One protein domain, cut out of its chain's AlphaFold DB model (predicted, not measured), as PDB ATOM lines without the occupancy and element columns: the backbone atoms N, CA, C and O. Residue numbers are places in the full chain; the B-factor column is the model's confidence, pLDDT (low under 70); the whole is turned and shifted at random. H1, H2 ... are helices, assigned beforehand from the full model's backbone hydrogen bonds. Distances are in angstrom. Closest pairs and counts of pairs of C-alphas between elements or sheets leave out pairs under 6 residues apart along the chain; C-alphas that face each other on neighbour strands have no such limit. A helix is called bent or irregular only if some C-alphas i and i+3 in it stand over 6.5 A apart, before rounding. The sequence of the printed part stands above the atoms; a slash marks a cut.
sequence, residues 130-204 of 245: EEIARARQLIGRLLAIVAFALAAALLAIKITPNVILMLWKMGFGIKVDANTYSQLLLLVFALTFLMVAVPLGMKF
ATOM      1  N   GLU A 130     146.688 233.581 243.292       70.12
ATOM      2  CA  GLU A 130     146.891 232.144 243.520       70.12
ATOM      3  C   GLU A 130     147.417 231.425 242.274       70.12
ATOM      4  O   GLU A 130     148.296 230.568 242.388       70.12
ATOM      5  N   GLU A 131     146.933 231.778 241.080       74.00
ATOM      6  CA  GLU A 131     147.439 231.220 239.819       74.00
ATOM      7  C   GLU A 131     148.895 231.624 239.571       74.00
ATOM      8  O   GLU A 131     149.721 230.775 239.230       74.00
ATOM      9  N   ILE A 132     149.249 232.884 239.839       74.56
ATOM     10  CA  ILE A 132     150.626 233.381 239.741       74.56
ATOM     11  C   ILE A 132     151.523 232.705 240.788       74.56
ATOM     12  O   ILE A 132     152.663 232.351 240.478       74.56
ATOM     13  N   ALA A 133     151.035 232.470 242.010       77.19
ATOM     14  CA  ALA A 133     151.789 231.755 243.040       77.19
ATOM     15  C   ALA A 133     152.041 230.288 242.656       77.19
ATOM     16  O   ALA A 133     153.168 229.802 242.784       77.19
ATOM     17  N   ARG A 134     151.030 229.595 242.114       79.19
ATOM     18  CA  ARG A 134     151.170 228.219 241.610       79.19
ATOM     19  C   ARG A 134     152.105 228.162 240.408       79.19
ATOM     20  O   ARG A 134     152.996 227.318 240.394       79.19
ATOM     21  N   ALA A 135     151.981 229.082 239.452       79.06
ATOM     22  CA  ALA A 135     152.875 229.170 238.300       79.06
ATOM     23  C   ALA A 135     154.329 229.403 238.733       79.06
ATOM     24  O   ALA A 135     155.219 228.677 238.299       79.06
ATOM     25  N   ARG A 136     154.580 230.329 239.667       79.25
ATOM     26  CA  ARG A 136     155.922 230.563 240.231       79.25
ATOM     27  C   ARG A 136     156.466 229.345 240.968       79.25
ATOM     28  O   ARG A 136     157.651 229.048 240.852       79.25
ATOM     29  N   GLN A 137     155.621 228.616 241.691       82.69
ATOM     30  CA  GLN A 137     156.026 227.399 242.389       82.69
ATOM     31  C   GLN A 137     156.344 226.250 241.419       82.69
ATOM     32  O   GLN A 137     157.269 225.474 241.666       82.69
ATOM     33  N   LEU A 138     155.612 226.145 240.308       82.81
ATOM     34  CA  LEU A 138     155.881 225.183 239.237       82.81
ATOM     35  C   LEU A 138     157.161 225.531 238.482       82.81
ATOM     36  O   LEU A 138     158.013 224.664 238.319       82.81
ATOM     37  N   ILE A 139     157.332 226.798 238.102       84.44
ATOM     38  CA  ILE A 139     158.540 227.300 237.443       84.44
ATOM     39  C   ILE A 139     159.746 227.103 238.359       84.44
ATOM     40  O   ILE A 139     160.739 226.538 237.926       84.44
ATOM     41  N   GLY A 140     159.647 227.466 239.640       88.00
ATOM     42  CA  GLY A 140     160.728 227.270 240.608       88.00
ATOM     43  C   GLY A 140     161.112 225.798 240.782       88.00
ATOM     44  O   GLY A 140     162.296 225.477 240.830       88.00
ATOM     45  N   ARG A 141     160.133 224.883 240.806       80.88
ATOM     46  CA  ARG A 141     160.402 223.435 240.841       80.88
ATOM     47  C   ARG A 141     161.035 222.925 239.550       80.88
ATOM     48  O   ARG A 141     161.985 222.157 239.626       80.88
ATOM     49  N   LEU A 142     160.542 223.353 238.390       79.62
ATOM     50  CA  LEU A 142     161.102 222.981 237.090       79.62
ATOM     51  C   LEU A 142     162.558 223.448 236.977       79.62
ATOM     52  O   LEU A 142     163.437 222.675 236.615       79.62
ATOM     53  N   LEU A 143     162.821 224.696 237.362       84.81
ATOM     54  CA  LEU A 143     164.143 225.310 237.312       84.81
ATOM     55  C   LEU A 143     165.106 224.628 238.294       84.81
ATOM     56  O   LEU A 143     166.249 224.363 237.937       84.81
ATOM     57  N   ALA A 144     164.632 224.243 239.484       81.88
ATOM     58  CA  ALA A 144     165.415 223.448 240.426       81.88
ATOM     59  C   ALA A 144     165.768 222.056 239.874       81.88
ATOM     60  O   ALA A 144     166.898 221.607 240.052       81.88
ATOM     61  N   ILE A 145     164.843 221.388 239.173       82.69
ATOM     62  CA  ILE A 145     165.108 220.092 238.525       82.69
ATOM     63  C   ILE A 145     166.159 220.248 237.422       82.69
ATOM     64  O   ILE A 145     167.103 219.464 237.367       82.69
ATOM     65  N   VAL A 146     166.037 221.275 236.576       82.12
ATOM     66  CA  VAL A 146     167.010 221.561 235.508       82.12
ATOM     67  C   VAL A 146     168.385 221.890 236.092       82.12
ATOM     68  O   VAL A 146     169.390 221.342 235.643       82.12
ATOM     69  N   ALA A 147     168.440 222.722 237.133       79.94
ATOM     70  CA  ALA A 147     169.682 223.061 237.820       79.94
ATOM     71  C   ALA A 147     170.334 221.829 238.467       79.94
ATOM     72  O   ALA A 147     171.547 221.647 238.368       79.94
ATOM     73  N   PHE A 148     169.538 220.951 239.082       85.75
ATOM     74  CA  PHE A 148     170.034 219.707 239.665       85.75
ATOM     75  C   PHE A 148     170.544 218.731 238.595       85.75
ATOM     76  O   PHE A 148     171.609 218.143 238.766       85.75
ATOM     77  N   ALA A 149     169.839 218.601 237.467       79.56
ATOM     78  CA  ALA A 149     170.273 217.776 236.340       79.56
ATOM     79  C   ALA A 149     171.593 218.283 235.735       79.56
ATOM     80  O   ALA A 149     172.498 217.492 235.475       79.56
ATOM     81  N   LEU A 150     171.740 219.603 235.584       81.44
ATOM     82  CA  LEU A 150     172.989 220.232 235.149       81.44
ATOM     83  C   LEU A 150     174.127 219.980 236.144       81.44
ATOM     84  O   LEU A 150     175.223 219.600 235.737       81.44
ATOM     85  N   ALA A 151     173.874 220.130 237.446       81.81
ATOM     86  CA  ALA A 151     174.870 219.848 238.476       81.81
ATOM     87  C   ALA A 151     175.314 218.375 238.457       81.81
ATOM     88  O   ALA A 151     176.512 218.094 238.522       81.81
ATOM     89  N   ALA A 152     174.373 217.438 238.306       79.00
ATOM     90  CA  ALA A 152     174.666 216.013 238.184       79.00
ATOM     91  C   ALA A 152     175.477 215.695 236.917       79.00
ATOM     92  O   ALA A 152     176.430 214.917 236.984       79.00
ATOM     93  N   ALA A 153     175.162 216.331 235.784       76.50
ATOM     94  CA  ALA A 153     175.907 216.164 234.538       76.50
ATOM     95  C   ALA A 153     177.360 216.653 234.666       76.50
ATOM     96  O   ALA A 153     178.293 215.939 234.299       76.50
ATOM     97  N   LEU A 154     177.571 217.835 235.252       81.56
ATOM     98  CA  LEU A 154     178.913 218.376 235.488       81.56
ATOM     99  C   LEU A 154     179.710 217.519 236.479       81.56
ATOM    100  O   LEU A 154     180.909 217.296 236.294       81.56
ATOM    101  N   LEU A 155     179.045 217.001 237.514       81.00
ATOM    102  CA  LEU A 155     179.656 216.088 238.469       81.00
ATOM    103  C   LEU A 155     180.071 214.773 237.793       81.00
ATOM    104  O   LEU A 155     181.193 214.318 238.006       81.00
ATOM    105  N   ALA A 156     179.222 214.204 236.933       75.00
ATOM    106  CA  ALA A 156     179.538 213.001 236.167       75.00
ATOM    107  C   ALA A 156     180.766 213.213 235.272       75.00
ATOM    108  O   ALA A 156     181.698 212.418 235.336       75.00
ATOM    109  N   ILE A 157     180.835 214.330 234.534       81.00
ATOM    110  CA  ILE A 157     181.998 214.672 233.693       81.00
ATOM    111  C   ILE A 157     183.293 214.699 234.515       81.00
ATOM    112  O   ILE A 157     184.324 214.203 234.063       81.00
ATOM    113  N   LYS A 158     183.252 215.239 235.738       79.69
ATOM    114  CA  LYS A 158     184.426 215.312 236.621       79.69
ATOM    115  C   LYS A 158     184.794 213.960 237.244       79.69
ATOM    116  O   LYS A 158     185.969 213.699 237.494       79.69
ATOM    117  N   ILE A 159     183.806 213.117 237.529       81.06
ATOM    118  CA  ILE A 159     184.000 211.813 238.175       81.06
ATOM    119  C   ILE A 159     184.482 210.754 237.170       81.06
ATOM    120  O   ILE A 159     185.296 209.907 237.538       81.06
ATOM    121  N   THR A 160     184.050 210.824 235.907       75.50
ATOM    122  CA  THR A 160     184.363 209.833 234.863       75.50
ATOM    123  C   THR A 160     185.863 209.507 234.734       75.50
ATOM    124  O   THR A 160     186.199 208.323 234.802       75.50
ATOM    125  N   PRO A 161     186.799 210.475 234.624       76.19
ATOM    126  CA  PRO A 161     188.228 210.168 234.504       76.19
ATOM    127  C   PRO A 161     188.780 209.424 235.726       76.19
ATOM    128  O   PRO A 161     189.555 208.478 235.590       76.19
ATOM    129  N   ASN A 162     188.336 209.808 236.926       78.56
ATOM    130  CA  ASN A 162     188.781 209.188 238.174       78.56
ATOM    131  C   ASN A 162     188.256 207.757 238.316       78.56
ATOM    132  O   ASN A 162     188.987 206.876 238.762       78.56
ATOM    133  N   VAL A 163     187.010 207.517 237.908       75.00
ATOM    134  CA  VAL A 163     186.403 206.183 237.915       75.00
ATOM    135  C   VAL A 163     187.093 205.275 236.900       75.00
ATOM    136  O   VAL A 163     187.461 204.160 237.254       75.00
ATOM    137  N   ILE A 164     187.379 205.758 235.687       72.38
ATOM    138  CA  ILE A 164     188.124 204.993 234.671       72.38
ATOM    139  C   ILE A 164     189.497 204.561 235.205       72.38
ATOM    140  O   ILE A 164     189.857 203.389 235.108       72.38
ATOM    141  N   LEU A 165     190.244 205.475 235.832       72.88
ATOM    142  CA  LEU A 165     191.553 205.164 236.415       72.88
ATOM    143  C   LEU A 165     191.455 204.203 237.613       72.88
ATOM    144  O   LEU A 165     192.332 203.358 237.797       72.88
ATOM    145  N   MET A 166     190.398 204.304 238.422       74.00
ATOM    146  CA  MET A 166     190.145 203.403 239.550       74.00
ATOM    147  C   MET A 166     189.781 201.984 239.090       74.00
ATOM    148  O   MET A 166     190.316 201.021 239.638       74.00
ATOM    149  N   LEU A 167     188.938 201.840 238.060       71.12
ATOM    150  CA  LEU A 167     188.611 200.534 237.473       71.12
ATOM    151  C   LEU A 167     189.834 199.878 236.825       71.12
ATOM    152  O   LEU A 167     190.028 198.671 236.971       71.12
ATOM    153  N   TRP A 168     190.697 200.674 236.185       69.12
ATOM    154  CA  TRP A 168     191.948 200.175 235.616       69.12
ATOM    155  C   TRP A 168     192.883 199.614 236.698       69.12
ATOM    156  O   TRP A 168     193.482 198.556 236.516       69.12
ATOM    157  N   LYS A 169     192.935 200.260 237.873       69.81
ATOM    158  CA  LYS A 169     193.696 199.776 239.041       69.81
ATOM    159  C   LYS A 169     193.120 198.509 239.685       69.81
ATOM    160  O   LYS A 169     193.881 197.758 240.283       69.81
ATOM    161  N   MET A 170     191.816 198.248 239.561       68.19
ATOM    162  CA  MET A 170     191.173 197.016 240.054       68.19
ATOM    163  C   MET A 170     191.275 195.831 239.079       68.19
ATOM    164  O   MET A 170     190.690 194.782 239.335       68.19
ATOM    165  N   GLY A 171     192.000 195.970 237.962       63.59
ATOM    166  CA  GLY A 171     192.196 194.886 236.992       63.59
ATOM    167  C   GLY A 171     191.001 194.639 236.066       63.59
ATOM    168  O   GLY A 171     191.072 193.786 235.184       63.59
ATOM    169  N   PHE A 172     189.926 195.423 236.194       63.50
ATOM    170  CA  PHE A 172     188.817 195.429 235.246       63.50
ATOM    171  C   PHE A 172     189.185 196.312 234.055       63.50
ATOM    172  O   PHE A 172     188.783 197.468 233.944       63.50
ATOM    173  N   GLY A 173     189.969 195.744 233.137       57.47
ATOM    174  CA  GLY A 173     190.226 196.305 231.813       57.47
ATOM    175  C   GLY A 173     188.983 196.246 230.924       57.47
ATOM    176  O   GLY A 173     189.020 195.656 229.848       57.47
ATOM    177  N   ILE A 174     187.867 196.825 231.366       61.22
ATOM    178  CA  ILE A 174     186.708 197.020 230.503       61.22
ATOM    179  C   ILE A 174     187.111 198.135 229.544       61.22
ATOM    180  O   ILE A 174     187.215 199.298 229.932       61.22
ATOM    181  N   LYS A 175     187.388 197.777 228.287       60.81
ATOM    182  CA  LYS A 175     187.444 198.751 227.198       60.81
ATOM    183  C   LYS A 175     186.037 199.318 227.070       60.81
ATOM    184  O   LYS A 175     185.191 198.727 226.406       60.81
ATOM    185  N   VAL A 176     185.758 200.396 227.798       63.12
ATOM    186  CA  VAL A 176     184.488 201.106 227.689       63.12
ATOM    187  C   VAL A 176     184.508 201.771 226.324       63.12
ATOM    188  O   VAL A 176     185.077 202.844 226.139       63.12
ATOM    189  N   ASP A 177     183.962 201.059 225.348       70.25
ATOM    190  CA  ASP A 177     183.734 201.578 224.013       70.25
ATOM    191  C   ASP A 177     182.841 202.827 224.099       70.25
ATOM    192  O   ASP A 177     181.983 202.928 224.986       70.25
ATOM    193  N   ALA A 178     183.029 203.789 223.193       70.38
ATOM    194  CA  ALA A 178     182.290 205.056 223.215       70.38
ATOM    195  C   ALA A 178     180.764 204.838 223.187       70.38
ATOM    196  O   ALA A 178     180.000 205.595 223.798       70.38
ATOM    197  N   ASN A 179     180.320 203.755 222.545       75.62
ATOM    198  CA  ASN A 179     178.922 203.350 222.529       75.62
ATOM    199  C   ASN A 179     178.440 202.861 223.908       75.62
ATOM    200  O   ASN A 179     177.359 203.233 224.358       75.62
ATOM    201  N   THR A 180     179.270 202.104 224.634       74.62
ATOM    202  CA  THR A 180     178.950 201.610 225.990       74.62
ATOM    203  C   THR A 180     178.869 202.760 226.994       74.62
ATOM    204  O   THR A 180     177.975 202.790 227.838       74.62
ATOM    205  N   TYR A 181     179.759 203.751 226.875       71.50
ATOM    206  CA  TYR A 181     179.707 204.970 227.688       71.50
ATOM    207  C   TYR A 181     178.410 205.755 227.452       71.50
ATOM    208  O   TYR A 181     177.744 206.166 228.403       71.50
ATOM    209  N   SER A 182     178.017 205.901 226.185       77.12
ATOM    210  CA  SER A 182     176.788 206.603 225.800       77.12
ATOM    211  C   SER A 182     175.538 205.880 226.312       77.12
ATOM    212  O   SER A 182     174.618 206.522 226.816       77.12
ATOM    213  N   GLN A 183     175.521 204.544 226.265       76.88
ATOM    214  CA  GLN A 183     174.439 203.722 226.818       76.88
ATOM    215  C   GLN A 183     174.358 203.796 228.348       76.88
ATOM    216  O   GLN A 183     173.262 203.898 228.893       76.88
ATOM    217  N   LEU A 184     175.493 203.796 229.054       77.75
ATOM    218  CA  LEU A 184     175.530 203.972 230.510       77.75
ATOM    219  C   LEU A 184     175.020 205.353 230.931       77.75
ATOM    220  O   LEU A 184     174.215 205.449 231.854       77.75
ATOM    221  N   LEU A 185     175.437 206.411 230.231       78.12
ATOM    222  CA  LEU A 185     174.919 207.765 230.437       78.12
ATOM    223  C   LEU A 185     173.415 207.835 230.196       78.12
ATOM    224  O   LEU A 185     172.698 208.402 231.017       78.12
ATOM    225  N   LEU A 186     172.935 207.222 229.111       80.81
ATOM    226  CA  LEU A 186     171.508 207.133 228.813       80.81
ATOM    227  C   LEU A 186     170.753 206.392 229.923       80.81
ATOM    228  O   LEU A 186     169.684 206.835 230.322       80.81
ATOM    229  N   LEU A 187     171.307 205.298 230.453       83.19
ATOM    230  CA  LEU A 187     170.686 204.498 231.509       83.19
ATOM    231  C   LEU A 187     170.625 205.264 232.837       83.19
ATOM    232  O   LEU A 187     169.582 205.290 233.488       83.19
ATOM    233  N   VAL A 188     171.713 205.934 233.225       77.56
ATOM    234  CA  VAL A 188     171.762 206.775 234.432       77.56
ATOM    235  C   VAL A 188     170.830 207.982 234.294       77.56
ATOM    236  O   VAL A 188     170.091 208.304 235.228       77.56
ATOM    237  N   PHE A 189     170.807 208.621 233.123       81.44
ATOM    238  CA  PHE A 189     169.845 209.670 232.803       81.44
ATOM    239  C   PHE A 189     168.406 209.153 232.889       81.44
ATOM    240  O   PHE A 189     167.577 209.771 233.545       81.44
ATOM    241  N   ALA A 190     168.104 207.998 232.294       80.38
ATOM    242  CA  ALA A 190     166.767 207.419 232.310       80.38
ATOM    243  C   ALA A 190     166.312 207.085 233.736       80.38
ATOM    244  O   ALA A 190     165.179 207.391 234.092       80.38
ATOM    245  N   LEU A 191     167.192 206.523 234.573       80.31
ATOM    246  CA  LEU A 191     166.896 206.224 235.978       80.31
ATOM    247  C   LEU A 191     166.634 207.490 236.795       80.31
ATOM    248  O   LEU A 191     165.637 207.565 237.511       80.31
ATOM    249  N   THR A 192     167.509 208.492 236.685       75.88
ATOM    250  CA  THR A 192     167.343 209.769 237.398       75.88
ATOM    251  C   THR A 192     166.100 210.514 236.919       75.88
ATOM    252  O   THR A 192     165.324 211.006 237.739       75.88
ATOM    253  N   PHE A 193     165.846 210.515 235.610       81.38
ATOM    254  CA  PHE A 193     164.624 211.043 235.021       81.38
ATOM    255  C   PHE A 193     163.392 210.321 235.562       81.38
ATOM    256  O   PHE A 193     162.472 210.991 236.014       81.38
ATOM    257  N   LEU A 194     163.369 208.984 235.602       84.44
ATOM    258  CA  LEU A 194     162.243 208.221 236.152       84.44
ATOM    259  C   LEU A 194     162.011 208.537 237.632       84.44
ATOM    260  O   LEU A 194     160.870 208.727 238.052       84.44
ATOM    261  N   MET A 195     163.088 208.640 238.413       81.19
ATOM    262  CA  MET A 195     163.012 208.929 239.843       81.19
ATOM    263  C   MET A 195     162.365 210.295 240.124       81.19
ATOM    264  O   MET A 195     161.693 210.461 241.140       81.19
ATOM    265  N   VAL A 196     162.516 211.258 239.208       76.31
ATOM    266  CA  VAL A 196     161.911 212.597 239.304       76.31
ATOM    267  C   VAL A 196     160.540 212.664 238.619       76.31
ATOM    268  O   VAL A 196     159.608 213.276 239.147       76.31
ATOM    269  N   ALA A 197     160.388 212.026 237.460       74.56
ATOM    270  CA  ALA A 197     159.192 212.079 236.627       74.56
ATOM    271  C   ALA A 197     158.029 211.272 237.214       74.56
ATOM    272  O   ALA A 197     156.888 211.716 237.121       74.56
ATOM    273  N   VAL A 198     158.285 210.130 237.862       83.25
ATOM    274  CA  VAL A 198     157.224 209.280 238.436       83.25
ATOM    275  C   VAL A 198     156.481 209.972 239.593       83.25
ATOM    276  O   VAL A 198     155.249 210.040 239.541       83.25
ATOM    277  N   PRO A 199     157.153 210.557 240.607       77.81
ATOM    278  CA  PRO A 199     156.467 211.299 241.666       77.81
ATOM    279  C   PRO A 199     155.716 212.528 241.144       77.81
ATOM    280  O   PRO A 199     154.636 212.848 241.644       77.81
ATOM    281  N   LEU A 200     156.260 213.211 240.129       70.62
ATOM    282  CA  LEU A 200     155.588 214.335 239.475       70.62
ATOM    283  C   LEU A 200     154.346 213.870 238.710       70.62
ATOM    284  O   LEU A 200     153.273 214.434 238.906       70.62
ATOM    285  N   GLY A 201     154.457 212.816 237.905       75.00
ATOM    286  CA  GLY A 201     153.348 212.242 237.146       75.00
ATOM    287  C   GLY A 201     152.198 211.819 238.055       75.00
ATOM    288  O   GLY A 201     151.056 212.200 237.817       75.00
ATOM    289  N   MET A 202     152.492 211.148 239.172       81.31
ATOM    290  CA  MET A 202     151.468 210.794 240.164       81.31
ATOM    291  C   MET A 202     150.839 212.008 240.859       81.31
ATOM    292  O   MET A 202     149.687 211.940 241.282       81.31
ATOM    293  N   LYS A 203     151.569 213.120 240.986       72.44
ATOM    294  CA  LYS A 203     151.062 214.365 241.579       72.44
ATOM    295  C   LYS A 203     150.205 215.181 240.601       72.44
ATOM    296  O   LYS A 203     149.353 215.941 241.057       72.44
ATOM    297  N   PHE A 204     150.436 215.045 239.294       64.25
ATOM    298  CA  PHE A 204     149.725 215.774 238.234       64.25
ATOM    299  C   PHE A 204     148.637 214.970 237.533       64.25
ATOM    300  O   PHE A 204     147.814 215.563 236.842       64.25
TER     301      PHE A 204
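This is residues 130 to 204 of the 245 residues of an uncharacterized protein of Rhodospirillaceae bacterium (UniProt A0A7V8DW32). Picture a long, narrow, loosely held U: a long helix, H1, runs out and bends near its far end, the chain turns round, and a second helix, H2, folds back beside the arm H1a with a gap between them. Residues 130 to 144 and 197 to 204, at the open end, and residues 165 to 171, at the turn, stick out free. The printed part has 75 residues with two named helices, H1 then H2, and no named strand; the class is all helix. It is only just extended, close to loose, with a radius of gyration of the C-alphas of 17.4 A, and spans 59 by 22 by 18 A, a rod.

Find C-alpha 130 at (146.891, 232.144, 243.520), where H1, residues 130 to 169, begins. By its hydrogen bonds it was assigned as one helix, but it is bent: C-alphas 158 and 161 are 6.7 A apart. Its arm H1a, residues 130 to 158, is 41.7 A long and ends at C-alpha 158, (184.426, 215.312, 236.621). Its arm H1b, residues 161 to 169, follows. Next look for H2, residues 178 to 204, which runs 37.4 A to C-alpha 204 at (149.725, 215.774, 238.234).

At the bend, H1a and H1b stand at a steep tilt of 42 degrees. H1a and H2 are near each other, with 10 pairs of C-alphas within 10 A but no pair within 8 A. H1b and H2 are apart. H2 has a kink of 31 degrees near residue 196; it is neither bent nor irregular, but only just: C-alphas 196 and 199 are 6.1 A apart. Each O i to N i+4 pair is within hydrogen-bond range in H1a and H1b, and 22 of 23 are in H2.

The two C-alphas farthest apart, those of Glu 130 and Gly 171, are 59.0 A apart. The printed part has no cut, and the link from H1 to H2, 8 residues, is short. Mean pLDDT of the printed part is 76.4; look for values under 70 at residues 168 to 176 and residue 204.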